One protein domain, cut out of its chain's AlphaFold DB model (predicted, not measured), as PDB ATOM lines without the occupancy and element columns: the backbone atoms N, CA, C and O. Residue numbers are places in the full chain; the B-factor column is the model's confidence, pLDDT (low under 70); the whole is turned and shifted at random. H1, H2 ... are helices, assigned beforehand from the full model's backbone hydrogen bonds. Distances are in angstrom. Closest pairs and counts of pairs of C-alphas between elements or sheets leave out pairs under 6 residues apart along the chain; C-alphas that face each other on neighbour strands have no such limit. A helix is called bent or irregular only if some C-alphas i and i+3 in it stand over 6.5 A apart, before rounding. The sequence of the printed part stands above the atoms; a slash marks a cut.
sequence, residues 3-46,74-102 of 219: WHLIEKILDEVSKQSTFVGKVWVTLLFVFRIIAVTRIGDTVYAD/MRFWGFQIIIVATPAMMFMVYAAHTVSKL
ATOM      1  N   TRP A   3     -21.346  33.052 -27.386       75.94
ATOM      2  CA  TRP A   3     -19.900  33.231 -27.590       75.94
ATOM      3  C   TRP A   3     -19.112  33.504 -26.302       75.94
ATOM      4  O   TRP A   3     -18.008  32.991 -26.143       75.94
ATOM      5  N   HIS A   4     -19.719  34.192 -25.333       76.62
ATOM      6  CA  HIS A   4     -19.098  34.449 -24.031       76.62
ATOM      7  C   HIS A   4     -18.808  33.186 -23.208       76.62
ATOM      8  O   HIS A   4     -17.931  33.200 -22.348       76.62
ATOM      9  N   LEU A   5     -19.539  32.089 -23.436       73.88
ATOM     10  CA  LEU A   5     -19.288  30.832 -22.729       73.88
ATOM     11  C   LEU A   5     -18.022  30.154 -23.269       73.88
ATOM     12  O   LEU A   5     -17.219  29.634 -22.500       73.88
ATOM     13  N   ILE A   6     -17.833  30.220 -24.589       70.25
ATOM     14  CA  ILE A   6     -16.662  29.685 -25.290       70.25
ATOM     15  C   ILE A   6     -15.417  30.485 -24.900       70.25
ATOM     16  O   ILE A   6     -14.402  29.887 -24.557       70.25
ATOM     17  N   GLU A   7     -15.521  31.816 -24.858       72.25
ATOM     18  CA  GLU A   7     -14.462  32.706 -24.362       72.25
ATOM     19  C   GLU A   7     -14.031  32.352 -22.940       72.25
ATOM     20  O   GLU A   7     -12.847  32.163 -22.687       72.25
ATOM     21  N   LYS A   8     -14.986  32.186 -22.017       72.50
ATOM     22  CA  LYS A   8     -14.676  31.843 -20.623       72.50
ATOM     23  C   LYS A   8     -14.015  30.474 -20.485       72.50
ATOM     24  O   LYS A   8     -13.112  30.319 -19.669       72.50
ATOM     25  N   ILE A   9     -14.446  29.487 -21.271       66.25
ATOM     26  CA  ILE A   9     -13.836  28.152 -21.270       66.25
ATOM     27  C   ILE A   9     -12.415  28.216 -21.851       66.25
ATOM     28  O   ILE A   9     -11.503  27.617 -21.284       66.25
ATOM     29  N   LEU A  10     -12.201  28.976 -22.930       65.81
ATOM     30  CA  LEU A  10     -10.880  29.182 -23.534       65.81
ATOM     31  C   LEU A  10      -9.916  29.898 -22.578       65.81
ATOM     32  O   LEU A  10      -8.776  29.457 -22.420       65.81
ATOM     33  N   ASP A  11     -10.378  30.947 -21.896       67.06
ATOM     34  CA  ASP A  11      -9.583  31.704 -20.925       67.06
ATOM     35  C   ASP A  11      -9.187  30.854 -19.714       67.06
ATOM     36  O   ASP A  11      -8.047  30.923 -19.243       67.06
ATOM     37  N   GLU A  12     -10.095  30.012 -19.227       65.06
ATOM     38  CA  GLU A  12      -9.832  29.151 -18.074       65.06
ATOM     39  C   GLU A  12      -8.860  28.011 -18.429       65.06
ATOM     40  O   GLU A  12      -7.923  27.719 -17.677       65.06
ATOM     41  N   VAL A  13      -8.990  27.435 -19.630       62.59
ATOM     42  CA  VAL A  13      -8.040  26.448 -20.176       62.59
ATOM     43  C   VAL A  13      -6.660  27.082 -20.413       62.59
ATOM     44  O   VAL A  13      -5.633  26.441 -20.164       62.59
ATOM     45  N   SER A  14      -6.603  28.364 -20.797       61.62
ATOM     46  CA  SER A  14      -5.349  29.104 -21.009       61.62
ATOM     47  C   SER A  14      -4.539  29.338 -19.727       61.62
ATOM     48  O   SER A  14      -3.331  29.582 -19.794       61.62
ATOM     49  N   LYS A  15      -5.151  29.238 -18.539       66.00
ATOM     50  CA  LYS A  15      -4.461  29.496 -17.265       66.00
ATOM     51  C   LYS A  15      -3.687  28.292 -16.726       66.00
ATOM     52  O   LYS A  15      -2.651  28.500 -16.098       66.00
ATOM     53  N   GLN A  16      -4.066  27.054 -17.042       61.38
ATOM     54  CA  GLN A  16      -3.672  25.895 -16.221       61.38
ATOM     55  C   GLN A  16      -2.454  25.039 -16.656       61.38
ATOM     56  O   GLN A  16      -2.052  24.161 -15.903       61.38
ATOM     57  N   SER A  17      -1.796  25.284 -17.791       56.56
ATOM     58  CA  SER A  17      -0.741  24.382 -18.323       56.56
ATOM     59  C   SER A  17       0.680  24.980 -18.442       56.56
ATOM     60  O   SER A  17       0.884  26.195 -18.508       56.56
ATOM     61  N   THR A  18       1.691  24.106 -18.452       70.75
ATOM     62  CA  THR A  18       3.108  24.423 -18.705       70.75
ATOM     63  C   THR A  18       3.291  25.111 -20.065       70.75
ATOM     64  O   THR A  18       2.576  24.814 -21.021       70.75
ATOM     65  N   PHE A  19       4.251  26.039 -20.163       71.00
ATOM     66  CA  PHE A  19       4.438  26.909 -21.337       71.00
ATOM     67  C   PHE A  19       4.551  26.127 -22.659       71.00
ATOM     68  O   PHE A  19       3.909  26.478 -23.642       71.00
ATOM     69  N   VAL A  20       5.284  25.008 -22.659       68.88
ATOM     70  CA  VAL A  20       5.488  24.162 -23.848       68.88
ATOM     71  C   VAL A  20       4.198  23.457 -24.287       68.88
ATOM     72  O   VAL A  20       3.888  23.427 -25.475       68.88
ATOM     73  N   GLY A  21       3.403  22.949 -23.338       72.44
ATOM     74  CA  GLY A  21       2.112  22.321 -23.635       72.44
ATOM     75  C   GLY A  21       1.083  23.327 -24.152       72.44
ATOM     76  O   GLY A  21       0.349  23.022 -25.088       72.44
ATOM     77  N   LYS A  22       1.080  24.551 -23.604       72.56
ATOM     78  CA  LYS A  22       0.230  25.646 -24.095       72.56
ATOM     79  C   LYS A  22       0.548  25.996 -25.535       72.56
ATOM     80  O   LYS A  22      -0.363  26.004 -26.349       72.56
ATOM     81  N   VAL A  23       1.821  26.236 -25.842       77.19
ATOM     82  CA  VAL A  23       2.250  26.618 -27.193       77.19
ATOM     83  C   VAL A  23       1.943  25.510 -28.200       77.19
ATOM     84  O   VAL A  23       1.459  25.800 -29.288       77.19
ATOM     85  N   TRP A  24       2.150  24.241 -27.840       76.25
ATOM     86  CA  TRP A  24       1.859  23.122 -28.740       76.25
ATOM     87  C   TRP A  24       0.358  22.958 -29.012       76.25
ATOM     88  O   TRP A  24      -0.054  22.816 -30.162       76.25
ATOM     89  N   VAL A  25      -0.477  23.022 -27.970       76.38
ATOM     90  CA  VAL A  25      -1.935  22.884 -28.109       76.38
ATOM     91  C   VAL A  25      -2.537  24.068 -28.863       76.38
ATOM     92  O   VAL A  25      -3.359  23.854 -29.753       76.38
ATOM     93  N   THR A  26      -2.123  25.304 -28.567       78.12
ATOM     94  CA  THR A  26      -2.627  26.487 -29.283       78.12
ATOM     95  C   THR A  26      -2.180  26.496 -30.739       78.12
ATOM     96  O   THR A  26      -2.997  26.780 -31.614       78.12
ATOM     97  N   LEU A  27      -0.931  26.116 -31.028       78.31
ATOM     98  CA  LEU A  27      -0.423  26.012 -32.396       78.31
ATOM     99  C   LEU A  27      -1.186  24.953 -33.195       78.31
ATOM    100  O   LEU A  27      -1.636  25.241 -34.304       78.31
ATOM    101  N   LEU A  28      -1.400  23.760 -32.628       79.88
ATOM    102  CA  LEU A  28      -2.198  22.719 -33.280       79.88
ATOM    103  C   LEU A  28      -3.649  23.153 -33.489       79.88
ATOM    104  O   LEU A  28      -4.210  22.880 -34.548       79.88
ATOM    105  N   PHE A  29      -4.254  23.839 -32.520       79.31
ATOM    106  CA  PHE A  29      -5.624  24.326 -32.640       79.31
ATOM    107  C   PHE A  29      -5.759  25.359 -33.765       79.31
ATOM    108  O   PHE A  29      -6.580  25.185 -34.662       79.31
ATOM    109  N   VAL A  30      -4.906  26.387 -33.782       85.25
ATOM    110  CA  VAL A  30      -4.934  27.441 -34.810       85.25
ATOM    111  C   VAL A  30      -4.634  26.872 -36.195       85.25
ATOM    112  O   VAL A  30      -5.380  27.139 -37.137       85.25
ATOM    113  N   PHE A  31      -3.604  26.031 -36.325       81.69
ATOM    114  CA  PHE A  31      -3.289  25.354 -37.585       81.69
ATOM    115  C   PHE A  31      -4.480  24.538 -38.106       81.69
ATOM    116  O   PHE A  31      -4.798  24.595 -39.291       81.69
ATOM    117  N   ARG A  32      -5.183  23.822 -37.219       82.38
ATOM    118  CA  ARG A  32      -6.369  23.033 -37.577       82.38
ATOM    119  C   ARG A  32      -7.537  23.900 -38.046       82.38
ATOM    120  O   ARG A  32      -8.159  23.540 -39.039       82.38
ATOM    121  N   ILE A  33      -7.814  25.032 -37.396       84.69
ATOM    122  CA  ILE A  33      -8.871  25.962 -37.838       84.69
ATOM    123  C   ILE A  33      -8.537  26.558 -39.210       84.69
ATOM    124  O   ILE A  33      -9.397  26.609 -40.091       84.69
ATOM    125  N   ILE A  34      -7.282  26.959 -39.422       87.56
ATOM    126  CA  ILE A  34      -6.828  27.483 -40.715       87.56
ATOM    127  C   ILE A  34      -6.945  26.402 -41.797       87.56
ATOM    128  O   ILE A  34      -7.458  26.681 -42.874       87.56
ATOM    129  N   ALA A  35      -6.539  25.162 -41.516       84.69
ATOM    130  CA  ALA A  35      -6.666  24.063 -42.471       84.69
ATOM    131  C   ALA A  35      -8.131  23.802 -42.859       84.69
ATOM    132  O   ALA A  35      -8.430  23.698 -44.044       84.69
ATOM    133  N   VAL A  36      -9.054  23.758 -41.890       83.56
ATOM    134  CA  VAL A  36     -10.484  23.527 -42.163       83.56
ATOM    135  C   VAL A  36     -11.104  24.667 -42.959       83.56
ATOM    136  O   VAL A  36     -11.832  24.403 -43.904       83.56
ATOM    137  N   THR A  37     -10.817  25.919 -42.611       83.50
ATOM    138  CA  THR A  37     -11.386  27.078 -43.321       83.50
ATOM    139  C   THR A  37     -10.826  27.199 -44.734       83.50
ATOM    140  O   THR A  37     -11.576  27.314 -45.694       83.50
ATOM    141  N   ARG A  38      -9.504  27.089 -44.897       85.94
ATOM    142  CA  ARG A  38      -8.861  27.231 -46.208       85.94
ATOM    143  C   ARG A  38      -9.188  26.093 -47.163       85.94
ATOM    144  O   ARG A  38      -9.483  26.364 -48.316       85.94
ATOM    145  N   ILE A  39      -9.112  24.847 -46.701       81.31
ATOM    146  CA  ILE A  39      -9.349  23.668 -47.548       81.31
ATOM    147  C   ILE A  39     -10.854  23.433 -47.709       81.31
ATOM    148  O   ILE A  39     -11.309  23.008 -48.767       81.31
ATOM    149  N   GLY A  40     -11.631  23.720 -46.663       80.56
ATOM    150  CA  GLY A  40     -13.079  23.559 -46.654       80.56
ATOM    151  C   GLY A  40     -13.780  24.426 -47.689       80.56
ATOM    152  O   GLY A  40     -14.596  23.909 -48.449       80.56
ATOM    153  N   ASP A  41     -13.422  25.708 -47.756       76.62
ATOM    154  CA  ASP A  41     -14.082  26.662 -48.651       76.62
ATOM    155  C   ASP A  41     -13.728  26.423 -50.125       76.62
ATOM    156  O   ASP A  41     -14.565  26.626 -50.997       76.62
ATOM    157  N   THR A  42     -12.504  25.977 -50.427       77.50
ATOM    158  CA  THR A  42     -12.053  25.822 -51.820       77.50
ATOM    159  C   THR A  42     -12.401  24.479 -52.445       77.50
ATOM    160  O   THR A  42     -12.383  24.382 -53.664       77.50
ATOM    161  N   VAL A  43     -12.617  23.435 -51.635       78.06
ATOM    162  CA  VAL A  43     -12.816  22.060 -52.131       78.06
ATOM    163  C   VAL A  43     -14.263  21.594 -51.994       78.06
ATOM    164  O   VAL A  43     -14.688  20.755 -52.765       78.06
ATOM    165  N   TYR A  44     -15.021  22.088 -51.008       73.62
ATOM    166  CA  TYR A  44     -16.344  21.526 -50.691       73.62
ATOM    167  C   TYR A  44     -17.511  22.496 -50.887       73.62
ATOM    168  O   TYR A  44     -18.659  22.110 -50.655       73.62
ATOM    169  N   ALA A  45     -17.250  23.742 -51.285       69.31
ATOM    170  CA  ALA A  45     -18.302  24.735 -51.504       69.31
ATOM    171  C   ALA A  45     -19.068  24.523 -52.826       69.31
ATOM    172  O   ALA A  45     -20.212  24.958 -52.948       69.31
ATOM    173  N   ASP A  46     -18.466  23.844 -53.802       72.06
ATOM    174  CA  ASP A  46     -18.962  23.680 -55.171       72.06
ATOM    175  C   ASP A  46     -19.469  22.263 -55.491       72.06
ATOM    176  O   ASP A  46     -20.327  22.115 -56.360       72.06
ATOM    177  N   MET A  74     -16.055  17.677 -44.255       79.81
ATOM    178  CA  MET A  74     -16.256  18.623 -43.151       79.81
ATOM    179  C   MET A  74     -16.684  17.932 -41.851       79.81
ATOM    180  O   MET A  74     -16.179  18.256 -40.775       79.81
ATOM    181  N   ARG A  75     -17.587  16.944 -41.932       83.62
ATOM    182  CA  ARG A  75     -18.029  16.193 -40.749       83.62
ATOM    183  C   ARG A  75     -16.929  15.288 -40.213       83.62
ATOM    184  O   ARG A  75     -16.729  15.243 -39.003       83.62
ATOM    185  N   PHE A  76     -16.168  14.643 -41.097       82.56
ATOM    186  CA  PHE A  76     -14.990  13.866 -40.708       82.56
ATOM    187  C   PHE A  76     -13.946  14.721 -39.966       82.56
ATOM    188  O   PHE A  76     -13.474  14.333 -38.895       82.56
ATOM    189  N   TRP A  77     -13.647  15.922 -40.469       81.19
ATOM    190  CA  TRP A  77     -12.737  16.859 -39.801       81.19
ATOM    191  C   TRP A  77     -13.258  17.349 -38.453       81.19
ATOM    192  O   TRP A  77     -12.485  17.442 -37.499       81.19
ATOM    193  N   GLY A  78     -14.564  17.602 -38.343       81.94
ATOM    194  CA  GLY A  78     -15.202  17.930 -37.069       81.94
ATOM    195  C   GLY A  78     -14.978  16.840 -36.017       81.94
ATOM    196  O   GLY A  78     -14.530  17.132 -34.908       81.94
ATOM    197  N   PHE A  79     -15.192  15.571 -36.379       83.12
ATOM    198  CA  PHE A  79     -14.921  14.450 -35.474       83.12
ATOM    199  C   PHE A  79     -13.438  14.337 -35.108       83.12
ATOM    200  O   PHE A  79     -13.117  14.105 -33.944       83.12
ATOM    201  N   GLN A  80     -12.525  14.568 -36.056       83.00
ATOM    202  CA  GLN A  80     -11.088  14.553 -35.779       83.00
ATOM    203  C   GLN A  80     -10.683  15.638 -34.768       83.00
ATOM    204  O   GLN A  80      -9.885  15.370 -33.870       83.00
ATOM    205  N   ILE A  81     -11.252  16.843 -34.869       82.62
ATOM    206  CA  ILE A  81     -11.008  17.933 -33.912       82.62
ATOM    207  C   ILE A  81     -11.514  17.549 -32.521       82.62
ATOM    208  O   ILE A  81     -10.790  17.733 -31.544       82.62
ATOM    209  N   ILE A  82     -12.711  16.966 -32.424       83.75
ATOM    210  CA  ILE A  82     -13.281  16.519 -31.146       83.75
ATOM    211  C   ILE A  82     -12.391  15.445 -30.511       83.75
ATOM    212  O   ILE A  82     -12.044  15.546 -29.333       83.75
ATOM    213  N   ILE A  83     -11.962  14.450 -31.290       84.25
ATOM    214  CA  ILE A  83     -11.097  13.363 -30.810       84.25
ATOM    215  C   ILE A  83      -9.746  13.902 -30.329       84.25
ATOM    216  O   ILE A  83      -9.255  13.452 -29.301       84.25
ATOM    217  N   VAL A  84      -9.157  14.884 -31.019       82.44
ATOM    218  CA  VAL A  84      -7.872  15.493 -30.628       82.44
ATOM    219  C   VAL A  84      -8.020  16.440 -29.428       82.44
ATOM    220  O   VAL A  84      -7.120  16.511 -28.591       82.44
ATOM    221  N   ALA A  85      -9.153  17.134 -29.291       78.12
ATOM    222  CA  ALA A  85      -9.429  18.026 -28.162       78.12
ATOM    223  C   ALA A  85      -9.765  17.266 -26.865       78.12
ATOM    224  O   ALA A  85      -9.418  17.717 -25.772       78.12
ATOM    225  N   THR A  86     -10.400  16.097 -26.974       80.62
ATOM    226  CA  THR A  86     -10.843  15.278 -25.832       80.62
ATOM    227  C   THR A  86      -9.716  14.880 -24.862       80.62
ATOM    228  O   THR A  86      -9.890  15.112 -23.665       80.62
ATOM    229  N   PRO A  87      -8.553  14.338 -25.285       79.50
ATOM    230  CA  PRO A  87      -7.482  13.971 -24.355       79.50
ATOM    231  C   PRO A  87      -6.852  15.193 -23.678       79.50
ATOM    232  O   PRO A  87      -6.513  15.126 -22.498       79.50
ATOM    233  N   ALA A  88      -6.754  16.328 -24.380       77.12
ATOM    234  CA  ALA A  88      -6.259  17.574 -23.800       77.12
ATOM    235  C   ALA A  88      -7.217  18.112 -22.722       77.12
ATOM    236  O   ALA A  88      -6.783  18.459 -21.623       77.12
ATOM    237  N   MET A  89      -8.525  18.114 -23.001       71.75
ATOM    238  CA  MET A  89      -9.558  18.492 -22.031       71.75
ATOM    239  C   MET A  89      -9.580  17.548 -20.825       71.75
ATOM    240  O   MET A  89      -9.606  18.008 -19.684       71.75
ATOM    241  N   MET A  90      -9.515  16.236 -21.063       80.19
ATOM    242  CA  MET A  90      -9.514  15.224 -20.005       80.19
ATOM    243  C   MET A  90      -8.304  15.387 -19.078       80.19
ATOM    244  O   MET A  90      -8.465  15.394 -17.859       80.19
ATOM    245  N   PHE A  91      -7.111  15.612 -19.638       79.94
ATOM    246  CA  PHE A  91      -5.895  15.841 -18.861       79.94
ATOM    247  C   PHE A  91      -5.991  17.085 -17.965       79.94
ATOM    248  O   PHE A  91      -5.633  17.027 -16.788       79.94
ATOM    249  N   MET A  92      -6.520  18.194 -18.487       69.69
ATOM    250  CA  MET A  92      -6.702  19.435 -17.723       69.69
ATOM    251  C   MET A  92      -7.696  19.254 -16.570       69.69
ATOM    252  O   MET A  92      -7.423  19.670 -15.443       69.69
ATOM    253  N   VAL A  93      -8.820  18.574 -16.819       77.00
ATOM    254  CA  VAL A  93      -9.817  18.249 -15.784       77.00
ATOM    255  C   VAL A  93      -9.220  17.327 -14.717       77.00
ATOM    256  O   VAL A  93      -9.402  17.565 -13.523       77.00
ATOM    257  N   TYR A  94      -8.463  16.308 -15.128       79.31
ATOM    258  CA  TYR A  94      -7.793  15.387 -14.211       79.31
ATOM    259  C   TYR A  94      -6.760  16.102 -13.329       79.31
ATOM    260  O   TYR A  94      -6.739  15.895 -12.111       79.31
ATOM    261  N   ALA A  95      -5.939  16.980 -13.909       79.06
ATOM    262  CA  ALA A  95      -4.965  17.774 -13.168       79.06
ATOM    263  C   ALA A  95      -5.652  18.707 -12.156       79.06
ATOM    264  O   ALA A  95      -5.286  18.708 -10.980       79.06
ATOM    265  N   ALA A  96      -6.704  19.425 -12.567       73.44
ATOM    266  CA  ALA A  96      -7.472  20.306 -11.683       73.44
ATOM    267  C   ALA A  96      -8.131  19.546 -10.517       73.44
ATOM    268  O   ALA A  96      -8.073  19.988  -9.364       73.44
ATOM    269  N   HIS A  97      -8.718  18.378 -10.792       77.25
ATOM    270  CA  HIS A  97      -9.351  17.521  -9.786       77.25
ATOM    271  C   HIS A  97      -8.333  16.886  -8.821       77.25
ATOM    272  O   HIS A  97      -8.614  16.704  -7.638       77.25
ATOM    273  N   THR A  98      -7.126  16.579  -9.295       76.44
ATOM    274  CA  THR A  98      -6.057  16.033  -8.444       76.44
ATOM    275  C   THR A  98      -5.461  17.109  -7.532       76.44
ATOM    276  O   THR A  98      -5.252  16.859  -6.348       76.44
ATOM    277  N   VAL A  99      -5.263  18.334  -8.036       70.62
ATOM    278  CA  VAL A  99      -4.754  19.473  -7.243       70.62
ATOM    279  C   VAL A  99      -5.748  19.909  -6.161       70.62
ATOM    280  O   VAL A  99      -5.337  20.281  -5.066       70.62
ATOM    281  N   SER A 100      -7.052  19.824  -6.428       68.12
ATOM    282  CA  SER A 100      -8.103  20.166  -5.455       68.12
ATOM    283  C   SER A 100      -8.288  19.127  -4.341       68.12
ATOM    284  O   SER A 100      -8.846  19.461  -3.299       68.12
ATOM    285  N   LYS A 101      -7.782  17.898  -4.514       70.25
ATOM    286  CA  LYS A 101      -7.789  16.845  -3.482       70.25
ATOM    287  C   LYS A 101      -6.563  16.852  -2.562       70.25
ATOM    288  O   LYS A 101      -6.540  16.092  -1.597       70.25
ATOM    289  N   LEU A 102      -5.559  17.689  -2.823       61.50
ATOM    290  CA  LEU A 102      -4.394  17.826  -1.947       61.50
ATOM    291  C   LEU A 102      -4.712  18.800  -0.791       61.50
ATOM    292  O   LEU A 102      -5.077  19.949  -1.051       61.50
TER     293      LEU A 102
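What this domain is: This is residues 3 to 46 and 74 to 102 of the 219 residues of the protein "CNX domain-containing protein" of Ciona intestinalis (UniProt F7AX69). Two long helices, H2 and H3, run side by side in opposite ways, packed together over only part of their length, where the later half of H2 meets the first turns of H3; from there they spread apart as a narrow V. The shorter helix H1 comes in at the spread side, with its last residues near both long helices, while residues 3 to 12 stick out to one side. The printed part has 73 residues with three named helices, in the order H1, H2, H3, and no named strand; the class is all helix. The whole is loose, with a radius of gyration of the C-alphas of 15.0 A, and its outline is a rod spanning 55 by 25 by 20 A.

Where its parts are: Find C-alpha 3, of Trp 3, at (-19.900, 33.231, -27.590); here the printed part and H1 both begin. H1 holds residues 3 to 15 and measures 18.9 A from first to last C-alpha. Read on past the three residues 16 to 18 and you reach Phe 19, whose C-alpha is at (4.438, 26.909, -21.337). From there H2 runs through residues 19 to 43, and its z values fall to -52.131 at C-alpha 43; its first and last C-alphas are 35.6 A apart. Residues 44 to 46 follow H2, and then the numbering jumps to 74. H3 begins at Met 74 and holds residues 74 to 100, the longest helix with 27 residues; it measures 38.6 A and ends at C-alpha 100, at (-8.103, 20.166, -5.455). Residues 101 and 102 come after it.

How they stand to each other: Start again with H1 and look at its last residues. H1 and H2 are close but not clearly touching: their closest C-alphas, those of Ser 14 and Lys 22, are 7.3 A apart. These two helices run opposite ways at a steep tilt of 36 degrees, only just more than shallow. H1 and H3 are also close but not clearly touching, and their closest C-alphas are those of Val 13 and Met 92, at 7.5 A. They run the same way at a steep tilt of 53 degrees. Next compare H2 with H3, which touch, with 4 pairs of C-alphas within 8 A. Their closest C-alphas, those of Gly 40 and Met 74, are 6.8 A apart. The two helices run opposite ways at a shallow tilt of 17 degrees, and their centres are 15.3 A apart. H2 touches H3 with residues 32 to 40 alone, and H3 touches H2 with residues 74 to 81 alone. In the backbone, each O i to N i+4 pair of H1 is within hydrogen-bond range, against 20 of 21 in H2 and 21 of 23 in H3. H3 is neither bent nor irregular, but only just: C-alphas 84 and 87 are 6.5 A apart.

The domain as a whole: The two C-alphas farthest apart are those of Asp 46 and Leu 102, at 55.5 A. Residues 47 to 73 are not printed, and across this cut C-alphas 46 and 74 are 13.3 A apart. The link from H1 to H2 is tight; that from H2 to H3 is the link across the cut. Residues 3 to 12, which belong to H1, stand free, and so do residues 97 to 102, of which 97 to 100 belong to H3. Without these stretches the body has 57 residues and spans 45 by 19 by 12 A. The mean pLDDT of the printed part is 75.9; look for values under 70 at residues 9 to 17 and at residues 20, 45, 92, 100 and 102.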